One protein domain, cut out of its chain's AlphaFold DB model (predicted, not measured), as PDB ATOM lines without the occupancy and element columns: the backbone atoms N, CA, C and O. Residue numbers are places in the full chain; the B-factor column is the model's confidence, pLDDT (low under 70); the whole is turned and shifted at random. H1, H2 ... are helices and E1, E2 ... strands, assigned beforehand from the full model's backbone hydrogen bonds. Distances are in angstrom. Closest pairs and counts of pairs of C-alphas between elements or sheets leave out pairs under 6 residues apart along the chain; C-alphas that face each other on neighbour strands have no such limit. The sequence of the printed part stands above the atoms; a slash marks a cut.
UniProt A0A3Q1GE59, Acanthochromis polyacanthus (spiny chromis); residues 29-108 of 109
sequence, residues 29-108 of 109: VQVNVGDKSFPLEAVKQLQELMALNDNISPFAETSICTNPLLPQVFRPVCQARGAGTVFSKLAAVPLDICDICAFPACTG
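This is residues 29 to 108 of the 109 residues of a protein of Acanthochromis polyacanthus (spiny chromis) (UniProt A0A3Q1GE59). Two helices, H1 and H3, make the core, the last residue of H3, Ala 91, meeting H1 near its middle at Gln 47 and the two standing nearly at right angles, and a small hairpin of strands, E1 and E2, packs on them through E1. The short helices H2 and H4 lie at opposite ends of the whole, and a long stretch without a named element, residues 66 to 82, leads from H2 back to H3. The printed part has 80 residues, with two strands and four helices in the order E1 E2 H1 H2 H3 H4; the sheet E1 - E2 is antiparallel and the class is mostly helix. It is compact, with a radius of gyration of the C-alphas of 11.8 A, and spans 31 by 25 by 18 A.

E1, residues 30 to 33, and E2, residues 36 to 39, form an antiparallel hairpin at 151 degrees, with N 31 and O 38 within hydrogen-bond range at 2.7 A. H1, residues 40 to 52, touches H3, residues 83 to 91, with residues 43 to 47 alone, about perpendicular at 83 degrees; the closest C-alphas, of Gln 47 and Ala 91, are 5.7 A apart. The closest C-alphas of E1 and H3, of Val 33 and Val 86, are 6.6 A apart. H2, residues 61 to 65, only just touches H3, with 3 pairs of C-alphas within 8 A, the closest those of Glu 61 and Gly 84 at 4.9 A. H4, residues 95 to 99, only just touches H1, at its residues 40 to 44 alone, with 3 such pairs, the closest those of Lys 44 and Leu 95 at 6.9 A. H2 and H4 are apart. In H1, H2, H3 and H4 every O i to N i+4 pair is within hydrogen-bond range.

E1 begins at C-alpha 30 (27.156, 3.266, -10.291). H1 measures 18.4 A from first to last C-alpha and H3 12.1 A. H4 ends at C-alpha 99 (20.949, -3.923, -7.888).

The C-alphas farthest apart, of Asn 55 and Gly 108, are 32.9 A apart. The printed part has no cut, and the link from H2 to H3 is long. Residues 53 to 61 have pLDDT under 70.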
ATOM      1  N   VAL A  29      27.254   0.223  -6.548       91.69
ATOM      2  CA  VAL A  29      26.825   0.250  -7.954       91.69
ATOM      3  C   VAL A  29      26.682   1.692  -8.441       91.69
ATOM      4  O   VAL A  29      26.095   2.541  -7.768       91.69
ATOM      5  N   GLN A  30      27.213   1.972  -9.625       94.38
ATOM      6  CA  GLN A  30      27.156   3.266 -10.291       94.38
ATOM      7  C   GLN A  30      26.357   3.176 -11.583       94.38
ATOM      8  O   GLN A  30      26.491   2.210 -12.326       94.38
ATOM      9  N   VAL A  31      25.589   4.216 -11.884       95.44
ATOM     10  CA  VAL A  31      24.810   4.393 -13.107       95.44
ATOM     11  C   VAL A  31      25.524   5.375 -14.032       95.44
ATOM     12  O   VAL A  31      25.791   6.517 -13.650       95.44
ATOM     13  N   ASN A  32      25.787   4.954 -15.264       95.50
ATOM     14  CA  ASN A  32      26.495   5.733 -16.272       95.50
ATOM     15  C   ASN A  32      25.530   6.339 -17.297       95.50
ATOM     16  O   ASN A  32      24.733   5.636 -17.923       95.50
ATOM     17  N   VAL A  33      25.630   7.650 -17.510       93.75
ATOM     18  CA  VAL A  33      24.882   8.390 -18.535       93.75
ATOM     19  C   VAL A  33      25.861   9.248 -19.329       93.75
ATOM     20  O   VAL A  33      26.289  10.310 -18.876       93.75
ATOM     21  N   GLY A  34      26.219   8.776 -20.527       90.06
ATOM     22  CA  GLY A  34      27.318   9.359 -21.298       90.06
ATOM     23  C   GLY A  34      28.627   9.250 -20.513       90.06
ATOM     24  O   GLY A  34      28.943   8.182 -19.997       90.06
ATOM     25  N   ASP A  35      29.336  10.366 -20.364       90.62
ATOM     26  CA  ASP A  35      30.622  10.440 -19.652       90.62
ATOM     27  C   ASP A  35      30.479  10.689 -18.137       90.62
ATOM     28  O   ASP A  35      31.442  11.055 -17.463       90.62
ATOM     29  N   LYS A  36      29.260  10.577 -17.592       92.19
ATOM     30  CA  LYS A  36      28.958  10.859 -16.183       92.19
ATOM     31  C   LYS A  36      28.563   9.578 -15.461       92.19
ATOM     32  O   LYS A  36      27.729   8.829 -15.965       92.19
ATOM     33  N   SER A  37      29.088   9.396 -14.255       93.81
ATOM     34  CA  SER A  37      28.758   8.285 -13.360       93.81
ATOM     35  C   SER A  37      28.125   8.819 -12.083       93.81
ATOM     36  O   SER A  37      28.605   9.799 -11.509       93.81
ATOM     37  N   PHE A  38      27.051   8.175 -11.638       94.81
ATOM     38  CA  PHE A  38      26.321   8.544 -10.428       94.81
ATOM     39  C   PHE A  38      26.137   7.317  -9.538       94.81
ATOM     40  O   PHE A  38      25.827   6.250 -10.061       94.81
ATOM     41  N   PRO A  39      26.272   7.429  -8.210       94.12
ATOM     42  CA  PRO A  39      25.996   6.303  -7.325       94.12
ATOM     43  C   PRO A  39      24.515   5.917  -7.415       94.12
ATOM     44  O   PRO A  39      23.650   6.796  -7.376       94.12
ATOM     45  N   LEU A  40      24.226   4.614  -7.507       93.81
ATOM     46  CA  LEU A  40      22.868   4.072  -7.646       93.81
ATOM     47  C   LEU A  40      21.938   4.612  -6.557       93.81
ATOM     48  O   LEU A  40      20.818   5.005  -6.859       93.81
ATOM     49  N   GLU A  41      22.433   4.734  -5.327       92.38
ATOM     50  CA  GLU A  41      21.679   5.288  -4.200       92.38
ATOM     51  C   GLU A  41      21.188   6.723  -4.451       92.38
ATOM     52  O   GLU A  41      20.033   7.048  -4.195       92.38
ATOM     53  N   ALA A  42      22.023   7.587  -5.035       93.75
ATOM     54  CA  ALA A  42      21.584   8.937  -5.380       93.75
ATOM     55  C   ALA A  42      20.559   8.922  -6.523       93.75
ATOM     56  O   ALA A  42      19.665   9.766  -6.556       93.75
ATOM     57  N   VAL A  43      20.666   7.970  -7.458       94.38
ATOM     58  CA  VAL A  43      19.677   7.799  -8.534       94.38
ATOM     59  C   VAL A  43      18.333   7.323  -7.975       94.38
ATOM     60  O   VAL A  43      17.305   7.833  -8.417       94.38
ATOM     61  N   LYS A  44      18.326   6.442  -6.961       93.19
ATOM     62  CA  LYS A  44      17.114   6.051  -6.212       93.19
ATOM     63  C   LYS A  44      16.430   7.281  -5.607       93.19
ATOM     64  O   LYS A  44      15.285   7.569  -5.943       93.19
ATOM     65  N   GLN A  45      17.177   8.077  -4.840       92.75
ATOM     66  CA  GLN A  45      16.670   9.311  -4.224       92.75
ATOM     67  C   GLN A  45      16.145  10.324  -5.251       92.75
ATOM     68  O   GLN A  45      15.151  11.007  -5.016       92.75
ATOM     69  N   LEU A  46      16.808  10.436  -6.406       92.44
ATOM     70  CA  LEU A  46      16.354  11.299  -7.494       92.44
ATOM     71  C   LEU A  46      15.011  10.821  -8.068       92.44
ATOM     72  O   LEU A  46      14.127  11.649  -8.284       92.44
ATOM     73  N   GLN A  47      14.850   9.518  -8.322       90.94
ATOM     74  CA  GLN A  47      13.593   8.954  -8.828       90.94
ATOM     75  C   GLN A  47      12.448   9.129  -7.828       90.94
ATOM     76  O   GLN A  47      11.365   9.553  -8.228       90.94
ATOM     77  N   GLU A  48      12.697   8.911  -6.536       90.38
ATOM     78  CA  GLU A  48      11.717   9.183  -5.476       90.38
ATOM     79  C   GLU A  48      11.317  10.662  -5.432       90.38
ATOM     80  O   GLU A  48      10.134  10.983  -5.344       90.38
ATOM     81  N   LEU A  49      12.284  11.576  -5.554       89.12
ATOM     82  CA  LEU A  49      12.030  13.018  -5.583       89.12
ATOM     83  C   LEU A  49      11.184  13.443  -6.792       89.12
ATOM     84  O   LEU A  49      10.324  14.314  -6.657       89.12
ATOM     85  N   MET A  50      11.408  12.834  -7.961       84.31
ATOM     86  CA  MET A  50      10.585  13.066  -9.154       84.31
ATOM     87  C   MET A  50       9.183  12.458  -9.005       84.31
ATOM     88  O   MET A  50       8.215  13.068  -9.443       84.31
ATOM     89  N   ALA A  51       9.060  11.299  -8.352       83.31
ATOM     90  CA  ALA A  51       7.779  10.634  -8.117       83.31
ATOM     91  C   ALA A  51       6.911  11.352  -7.067       83.31
ATOM     92  O   ALA A  51       5.695  11.412  -7.220       83.31
ATOM     93  N   LEU A  52       7.513  11.922  -6.015       78.69
ATOM     94  CA  LEU A  52       6.779  12.653  -4.969       78.69
ATOM     95  C   LEU A  52       6.121  13.937  -5.476       78.69
ATOM     96  O   LEU A  52       5.194  14.453  -4.851       78.69
ATOM     97  N   ASN A  53       6.638  14.495  -6.563       69.19
ATOM     98  CA  ASN A  53       6.177  15.756  -7.093       69.19
ATOM     99  C   ASN A  53       5.705  15.541  -8.530       69.19
ATOM    100  O   ASN A  53       6.454  15.811  -9.463       69.19
ATOM    101  N   ASP A  54       4.435  15.156  -8.699       61.88
ATOM    102  CA  ASP A  54       3.744  14.987  -9.995       61.88
ATOM    103  C   ASP A  54       3.934  16.172 -10.973       61.88
ATOM    104  O   ASP A  54       3.784  16.033 -12.184       61.88
ATOM    105  N   ASN A  55       4.302  17.356 -10.467       59.03
ATOM    106  CA  ASN A  55       4.577  18.555 -11.265       59.03
ATOM    107  C   ASN A  55       6.040  18.673 -11.757       59.03
ATOM    108  O   ASN A  55       6.353  19.588 -12.521       59.03
ATOM    109  N   ILE A  56       6.955  17.801 -11.318       63.09
ATOM    110  CA  ILE A  56       8.351  17.762 -11.771       63.09
ATOM    111  C   ILE A  56       8.379  16.789 -12.940       63.09
ATOM    112  O   ILE A  56       8.527  15.579 -12.794       63.09
ATOM    113  N   SER A  57       8.207  17.333 -14.141       64.38
ATOM    114  CA  SER A  57       8.491  16.555 -15.338       64.38
ATOM    115  C   SER A  57       9.993  16.228 -15.367       64.38
ATOM    116  O   SER A  57      10.800  17.131 -15.133       64.38
ATOM    117  N   PRO A  58      10.411  15.004 -15.735       60.12
ATOM    118  CA  PRO A  58      11.826  14.669 -15.944       60.12
ATOM    119  C   PRO A  58      12.500  15.530 -17.034       60.12
ATOM    120  O   PRO A  58      13.727  15.591 -17.120       60.12
ATOM    121  N   PHE A  59      11.698  16.238 -17.838       61.22
ATOM    122  CA  PHE A  59      12.138  17.231 -18.819       61.22
ATOM    123  C   PHE A  59      12.208  18.664 -18.267       61.22
ATOM    124  O   PHE A  59      12.847  19.524 -18.872       61.22
ATOM    125  N   ALA A  60      11.575  18.946 -17.127       67.56
ATOM    126  CA  ALA A  60      11.563  20.262 -16.502       67.56
ATOM    127  C   ALA A  60      12.818  20.457 -15.636       67.56
ATOM    128  O   ALA A  60      12.747  20.493 -14.406       67.56
ATOM    129  N   GLU A  61      13.967  20.614 -16.304       66.75
ATOM    130  CA  GLU A  61      15.293  20.852 -15.702       66.75
ATOM    131  C   GLU A  61      15.254  21.874 -14.564       66.75
ATOM    132  O   GLU A  61      15.823  21.658 -13.496       66.75
ATOM    133  N   THR A  62      14.543  22.980 -14.791       70.31
ATOM    134  CA  THR A  62      14.417  24.087 -13.844       70.31
ATOM    135  C   THR A  62      13.810  23.630 -12.525       70.31
ATOM    136  O   THR A  62      14.345  23.969 -11.477       70.31
ATOM    137  N   SER A  63      12.764  22.801 -12.566       79.75
ATOM    138  CA  SER A  63      12.071  22.310 -11.369       79.75
ATOM    139  C   SER A  63      12.926  21.346 -10.538       79.75
ATOM    140  O   SER A  63      12.952  21.450  -9.310       79.75
ATOM    141  N   ILE A  64      13.698  20.475 -11.199       85.06
ATOM    142  CA  ILE A  64      14.614  19.523 -10.552       85.06
ATOM    143  C   ILE A  64      15.772  20.282  -9.898       85.06
ATOM    144  O   ILE A  64      16.096  20.065  -8.732       85.06
ATOM    145  N   CYS A  65      16.377  21.214 -10.634       88.25
ATOM    146  CA  CYS A  65      17.573  21.928 -10.204       88.25
ATOM    147  C   CYS A  65      17.329  22.960  -9.098       88.25
ATOM    148  O   CYS A  65      18.251  23.261  -8.336       88.25
ATOM    149  N   THR A  66      16.106  23.482  -8.973       87.31
ATOM    150  CA  THR A  66      15.716  24.350  -7.851       87.31
ATOM    151  C   THR A  66      15.240  23.580  -6.622       87.31
ATOM    152  O   THR A  66      15.010  24.197  -5.583       87.31
ATOM    153  N   ASN A  67      15.083  22.254  -6.706       86.75
ATOM    154  CA  ASN A  67      14.582  21.471  -5.586       86.75
ATOM    155  C   ASN A  67      15.636  21.397  -4.458       86.75
ATOM    156  O   ASN A  67      16.759  20.930  -4.687       86.75
ATOM    157  N   PRO A  68      15.311  21.837  -3.227       87.44
ATOM    158  CA  PRO A  68      16.260  21.825  -2.114       87.44
ATOM    159  C   PRO A  68      16.689  20.412  -1.699       87.44
ATOM    160  O   PRO A  68      17.785  20.256  -1.166       87.44
ATOM    161  N   LEU A  69      15.866  19.396  -1.975       89.62
ATOM    162  CA  LEU A  69      16.136  17.992  -1.658       89.62
ATOM    163  C   LEU A  69      16.962  17.280  -2.741       89.62
ATOM    164  O   LEU A  69      17.285  16.105  -2.580       89.62
ATOM    165  N   LEU A  70      17.330  17.966  -3.832       91.12
ATOM    166  CA  LEU A  70      18.152  17.378  -4.888       91.12
ATOM    167  C   LEU A  70      19.522  16.936  -4.329       91.12
ATOM    168  O   LEU A  70      20.265  17.793  -3.824       91.12
ATOM    169  N   PRO A  71      19.914  15.653  -4.484       92.62
ATOM    170  CA  PRO A  71      21.211  15.172  -4.026       92.62
ATOM    171  C   PRO A  71      22.375  15.974  -4.618       92.62
ATOM    172  O   PRO A  71      22.398  16.303  -5.808       92.62
ATOM    173  N   GLN A  72      23.378  16.274  -3.787       91.81
ATOM    174  CA  GLN A  72      24.477  17.181  -4.150       91.81
ATOM    175  C   GLN A  72      25.250  16.730  -5.398       91.81
ATOM    176  O   GLN A  72      25.699  17.571  -6.175       91.81
ATOM    177  N   VAL A  73      25.335  15.418  -5.638       93.38
ATOM    178  CA  VAL A  73      26.015  14.829  -6.804       93.38
ATOM    179  C   VAL A  73      25.414  15.265  -8.147       93.38
ATOM    180  O   VAL A  73      26.111  15.246  -9.159       93.38
ATOM    181  N   PHE A  74      24.154  15.714  -8.173       93.50
ATOM    182  CA  PHE A  74      23.491  16.196  -9.387       93.50
ATOM    183  C   PHE A  74      23.607  17.709  -9.594       93.50
ATOM    184  O   PHE A  74      23.314  18.201 -10.683       93.50
ATOM    185  N   ARG A  75      24.078  18.474  -8.602       91.69
ATOM    186  CA  ARG A  75      24.246  19.933  -8.738       91.69
ATOM    187  C   ARG A  75      25.141  20.334  -9.920       91.69
ATOM    188  O   ARG A  75      24.769  21.276 -10.618       91.69
ATOM    189  N   PRO A  76      26.248  19.630 -10.229       92.12
ATOM    190  CA  PRO A  76      27.039  19.921 -11.425       92.12
ATOM    191  C   PRO A  76      26.286  19.662 -12.739       92.12
ATOM    192  O   PRO A  76      26.579  20.300 -13.746       92.12
ATOM    193  N   VAL A  77      25.306  18.747 -12.751       92.19
ATOM    194  CA  VAL A  77      24.480  18.464 -13.940       92.19
ATOM    195  C   VAL A  77      23.626  19.678 -14.292       92.19
ATOM    196  O   VAL A  77      23.565  20.051 -15.455       92.19
ATOM    197  N   CYS A  78      23.069  20.352 -13.286       90.69
ATOM    198  CA  CYS A  78      22.264  21.566 -13.449       90.69
ATOM    199  C   CYS A  78      23.016  22.756 -14.058       90.69
ATOM    200  O   CYS A  78      22.391  23.692 -14.548       90.69
ATOM    201  N   GLN A  79      24.348  22.750 -14.007       87.38
ATOM    202  CA  GLN A  79      25.184  23.798 -14.599       87.38
ATOM    203  C   GLN A  79      25.529  23.508 -16.067       87.38
ATOM    204  O   GLN A  79      25.992  24.396 -16.784       87.38
ATOM    205  N   ALA A  80      25.327  22.268 -16.522       83.25
ATOM    206  CA  ALA A  80      25.627  21.839 -17.877       83.25
ATOM    207  C   ALA A  80      24.412  22.012 -18.800       83.25
ATOM    208  O   ALA A  80      23.262  21.871 -18.385       83.25
ATOM    209  N   ARG A  81      24.663  22.260 -20.092       81.69
ATOM    210  CA  ARG A  81      23.599  22.196 -21.105       81.69
ATOM    211  C   ARG A  81      23.101  20.752 -21.232       81.69
ATOM    212  O   ARG A  81      23.916  19.831 -21.270       81.69
ATOM    213  N   GLY A  82      21.786  20.567 -21.347       81.94
ATOM    214  CA  GLY A  82      21.168  19.247 -21.515       81.94
ATOM    215  C   GLY A  82      20.985  18.465 -20.210       81.94
ATOM    216  O   GLY A  82      20.921  17.233 -20.242       81.94
ATOM    217  N   ALA A  83      20.896  19.158 -19.071       86.00
ATOM    218  CA  ALA A  83      20.672  18.555 -17.758       86.00
ATOM    219  C   ALA A  83      19.449  17.618 -17.740       86.00
ATOM    220  O   ALA A  83      19.470  16.557 -17.133       86.00
ATOM    221  N   GLY A  84      18.410  17.960 -18.485       86.38
ATOM    222  CA  GLY A  84      17.120  17.288 -18.574       86.38
ATOM    223  C   GLY A  84      17.195  16.026 -19.394       86.38
ATOM    224  O   GLY A  84      16.519  15.060 -19.070       86.38
ATOM    225  N   THR A  85      18.088  15.968 -20.386       89.44
ATOM    226  CA  THR A  85      18.401  14.695 -21.047       89.44
ATOM    227  C   THR A  85      19.075  13.745 -20.062       89.44
ATOM    228  O   THR A  85      18.721  12.570 -20.017       89.44
ATOM    229  N   VAL A  86      19.997  14.247 -19.232       91.88
ATOM    230  CA  VAL A  86      20.645  13.435 -18.190       91.88
ATOM    231  C   VAL A  86      19.619  12.970 -17.154       91.88
ATOM    232  O   VAL A  86      19.537  11.773 -16.892       91.88
ATOM    233  N   PHE A  87      18.788  13.870 -16.626       91.38
ATOM    234  CA  PHE A  87      17.750  13.525 -15.653       91.38
ATOM    235  C   PHE A  87      16.700  12.572 -16.224       91.38
ATOM    236  O   PHE A  87      16.365  11.594 -15.567       91.38
ATOM    237  N   SER A  88      16.260  12.769 -17.467       89.62
ATOM    238  CA  SER A  88      15.343  11.844 -18.145       89.62
ATOM    239  C   SER A  88      15.953  10.455 -18.323       89.62
ATOM    240  O   SER A  88      15.273   9.450 -18.132       89.62
ATOM    241  N   LYS A  89      17.248  10.372 -18.658       92.38
ATOM    242  CA  LYS A  89      17.958   9.089 -18.745       92.38
ATOM    243  C   LYS A  89      18.047   8.416 -17.381       92.38
ATOM    244  O   LYS A  89      17.758   7.232 -17.310       92.38
ATOM    245  N   LEU A  90      18.389   9.158 -16.327       93.50
ATOM    246  CA  LEU A  90      18.455   8.652 -14.950       93.50
ATOM    247  C   LEU A  90      17.085   8.218 -14.408       93.50
ATOM    248  O   LEU A  90      17.005   7.225 -13.690       93.50
ATOM    249  N   ALA A  91      16.015   8.922 -14.781       90.56
ATOM    250  CA  ALA A  91      14.637   8.580 -14.430       90.56
ATOM    251  C   ALA A  91      14.179   7.256 -15.059       90.56
ATOM    252  O   ALA A  91      13.353   6.556 -14.489       90.56
ATOM    253  N   ALA A  92      14.718   6.909 -16.231       90.88
ATOM    254  CA  ALA A  92      14.377   5.688 -16.956       90.88
ATOM    255  C   ALA A  92      15.209   4.461 -16.534       90.88
ATOM    256  O   ALA A  92      15.067   3.395 -17.132       90.88
ATOM    257  N   VAL A  93      16.113   4.599 -15.556       93.25
ATOM    258  CA  VAL A  93      16.988   3.504 -15.116       93.25
ATOM    259  C   VAL A  93      16.198   2.544 -14.225       93.25
ATOM    260  O   VAL A  93      15.696   2.974 -13.186       93.25
ATOM    261  N   PRO A  94      16.120   1.246 -14.570       93.25
ATOM    262  CA  PRO A  94      15.455   0.256 -13.732       93.25
ATOM    263  C   PRO A  94      16.335  -0.101 -12.524       93.25
ATOM    264  O   PRO A  94      17.290  -0.873 -12.640       93.25
ATOM    265  N   LEU A  95      16.010   0.471 -11.363       92.31
ATOM    266  CA  LEU A  95      16.814   0.386 -10.138       92.31
ATOM    267  C   LEU A  95      17.018  -1.061  -9.662       92.31
ATOM    268  O   LEU A  95      18.157  -1.446  -9.405       92.31
ATOM    269  N   ASP A  96      15.964  -1.882  -9.655       91.50
ATOM    270  CA  ASP A  96      16.038  -3.293  -9.238       91.50
ATOM    271  C   ASP A  96      16.967  -4.130 -10.132       91.50
ATOM    272  O   ASP A  96      17.653  -5.041  -9.675       91.50
ATOM    273  N   ILE A  97      17.022  -3.804 -11.427       93.38
ATOM    274  CA  ILE A  97      17.891  -4.486 -12.396       93.38
ATOM    275  C   ILE A  97      19.349  -4.039 -12.212       93.38
ATOM    276  O   ILE A  97      20.276  -4.817 -12.448       93.38
ATOM    277  N   CYS A  98      19.565  -2.802 -11.763       92.00
ATOM    278  CA  CYS A  98      20.886  -2.305 -11.396       92.00
ATOM    279  C   CYS A  98      21.411  -2.909 -10.091       92.00
ATOM    280  O   CYS A  98      22.611  -3.158 -10.015       92.00
ATOM    281  N   ASP A  99      20.548  -3.221  -9.121       86.19
ATOM    282  CA  ASP A  99      20.949  -3.923  -7.888       86.19
ATOM    283  C   ASP A  99      21.481  -5.343  -8.167       86.19
ATOM    284  O   ASP A  99      22.353  -5.831  -7.451       86.19
ATOM    285  N   ILE A 100      21.009  -5.989  -9.240       88.62
ATOM    286  CA  ILE A 100      21.527  -7.287  -9.716       88.62
ATOM    287  C   ILE A 100      22.519  -7.159 -10.881       88.62
ATOM    288  O   ILE A 100      22.854  -8.159 -11.515       88.62
ATOM    289  N   CYS A 101      22.977  -5.942 -11.190       89.88
ATOM    290  CA  CYS A 101      24.003  -5.677 -12.203       89.88
ATOM    291  C   CYS A 101      23.653  -6.198 -13.610       89.88
ATOM    292  O   CYS A 101      24.533  -6.522 -14.406       89.88
ATOM    293  N   ALA A 102      22.360  -6.281 -13.928       92.25
ATOM    294  CA  ALA A 102      21.859  -6.821 -15.193       92.25
ATOM    295  C   ALA A 102      21.469  -5.723 -16.200       92.25
ATOM    296  O   ALA A 102      20.943  -6.013 -17.275       92.25
ATOM    297  N   PHE A 103      21.723  -4.455 -15.863       93.38
ATOM    298  CA  PHE A 103      21.494  -3.311 -16.740       93.38
ATOM    299  C   PHE A 103      22.837  -2.708 -17.182       93.38
ATOM    300  O   PHE A 103      23.655  -2.386 -16.326       93.38
ATOM    301  N   PRO A 104      23.083  -2.489 -18.488       93.00
ATOM    302  CA  PRO A 104      24.408  -2.126 -19.006       93.00
ATOM    303  C   PRO A 104      24.903  -0.741 -18.575       93.00
ATOM    304  O   PRO A 104      26.102  -0.480 -18.613       93.00
ATOM    305  N   ALA A 105      24.004   0.160 -18.171       93.38
ATOM    306  CA  ALA A 105      24.415   1.440 -17.602       93.38
ATOM    307  C   ALA A 105      24.965   1.292 -16.175       93.38
ATOM    308  O   ALA A 105      25.577   2.229 -15.672       93.38
ATOM    309  N   CYS A 106      24.741   0.153 -15.520       94.19
ATOM    310  CA  CYS A 106      25.110  -0.084 -14.135       94.19
ATOM    311  C   CYS A 106      26.445  -0.835 -14.040       94.19
ATOM    312  O   CYS A 106      26.666  -1.832 -14.721       94.19
ATOM    313  N   THR A 107      27.368  -0.299 -13.243       91.31
ATOM    314  CA  THR A 107      28.778  -0.722 -13.130       91.31
ATOM    315  C   THR A 107      29.234  -0.668 -11.675       91.31
ATOM    316  O   THR A 107      28.514  -0.137 -10.837       91.31
ATOM    317  N   GLY A 108      30.422  -1.181 -11.351       85.44
ATOM    318  CA  GLY A 108      30.904  -1.205  -9.960       85.44
ATOM    319  C   GLY A 108      30.376  -2.391  -9.150       85.44
ATOM    320  O   GLY A 108      30.644  -2.493  -7.960       85.44
TER     321      GLY A 108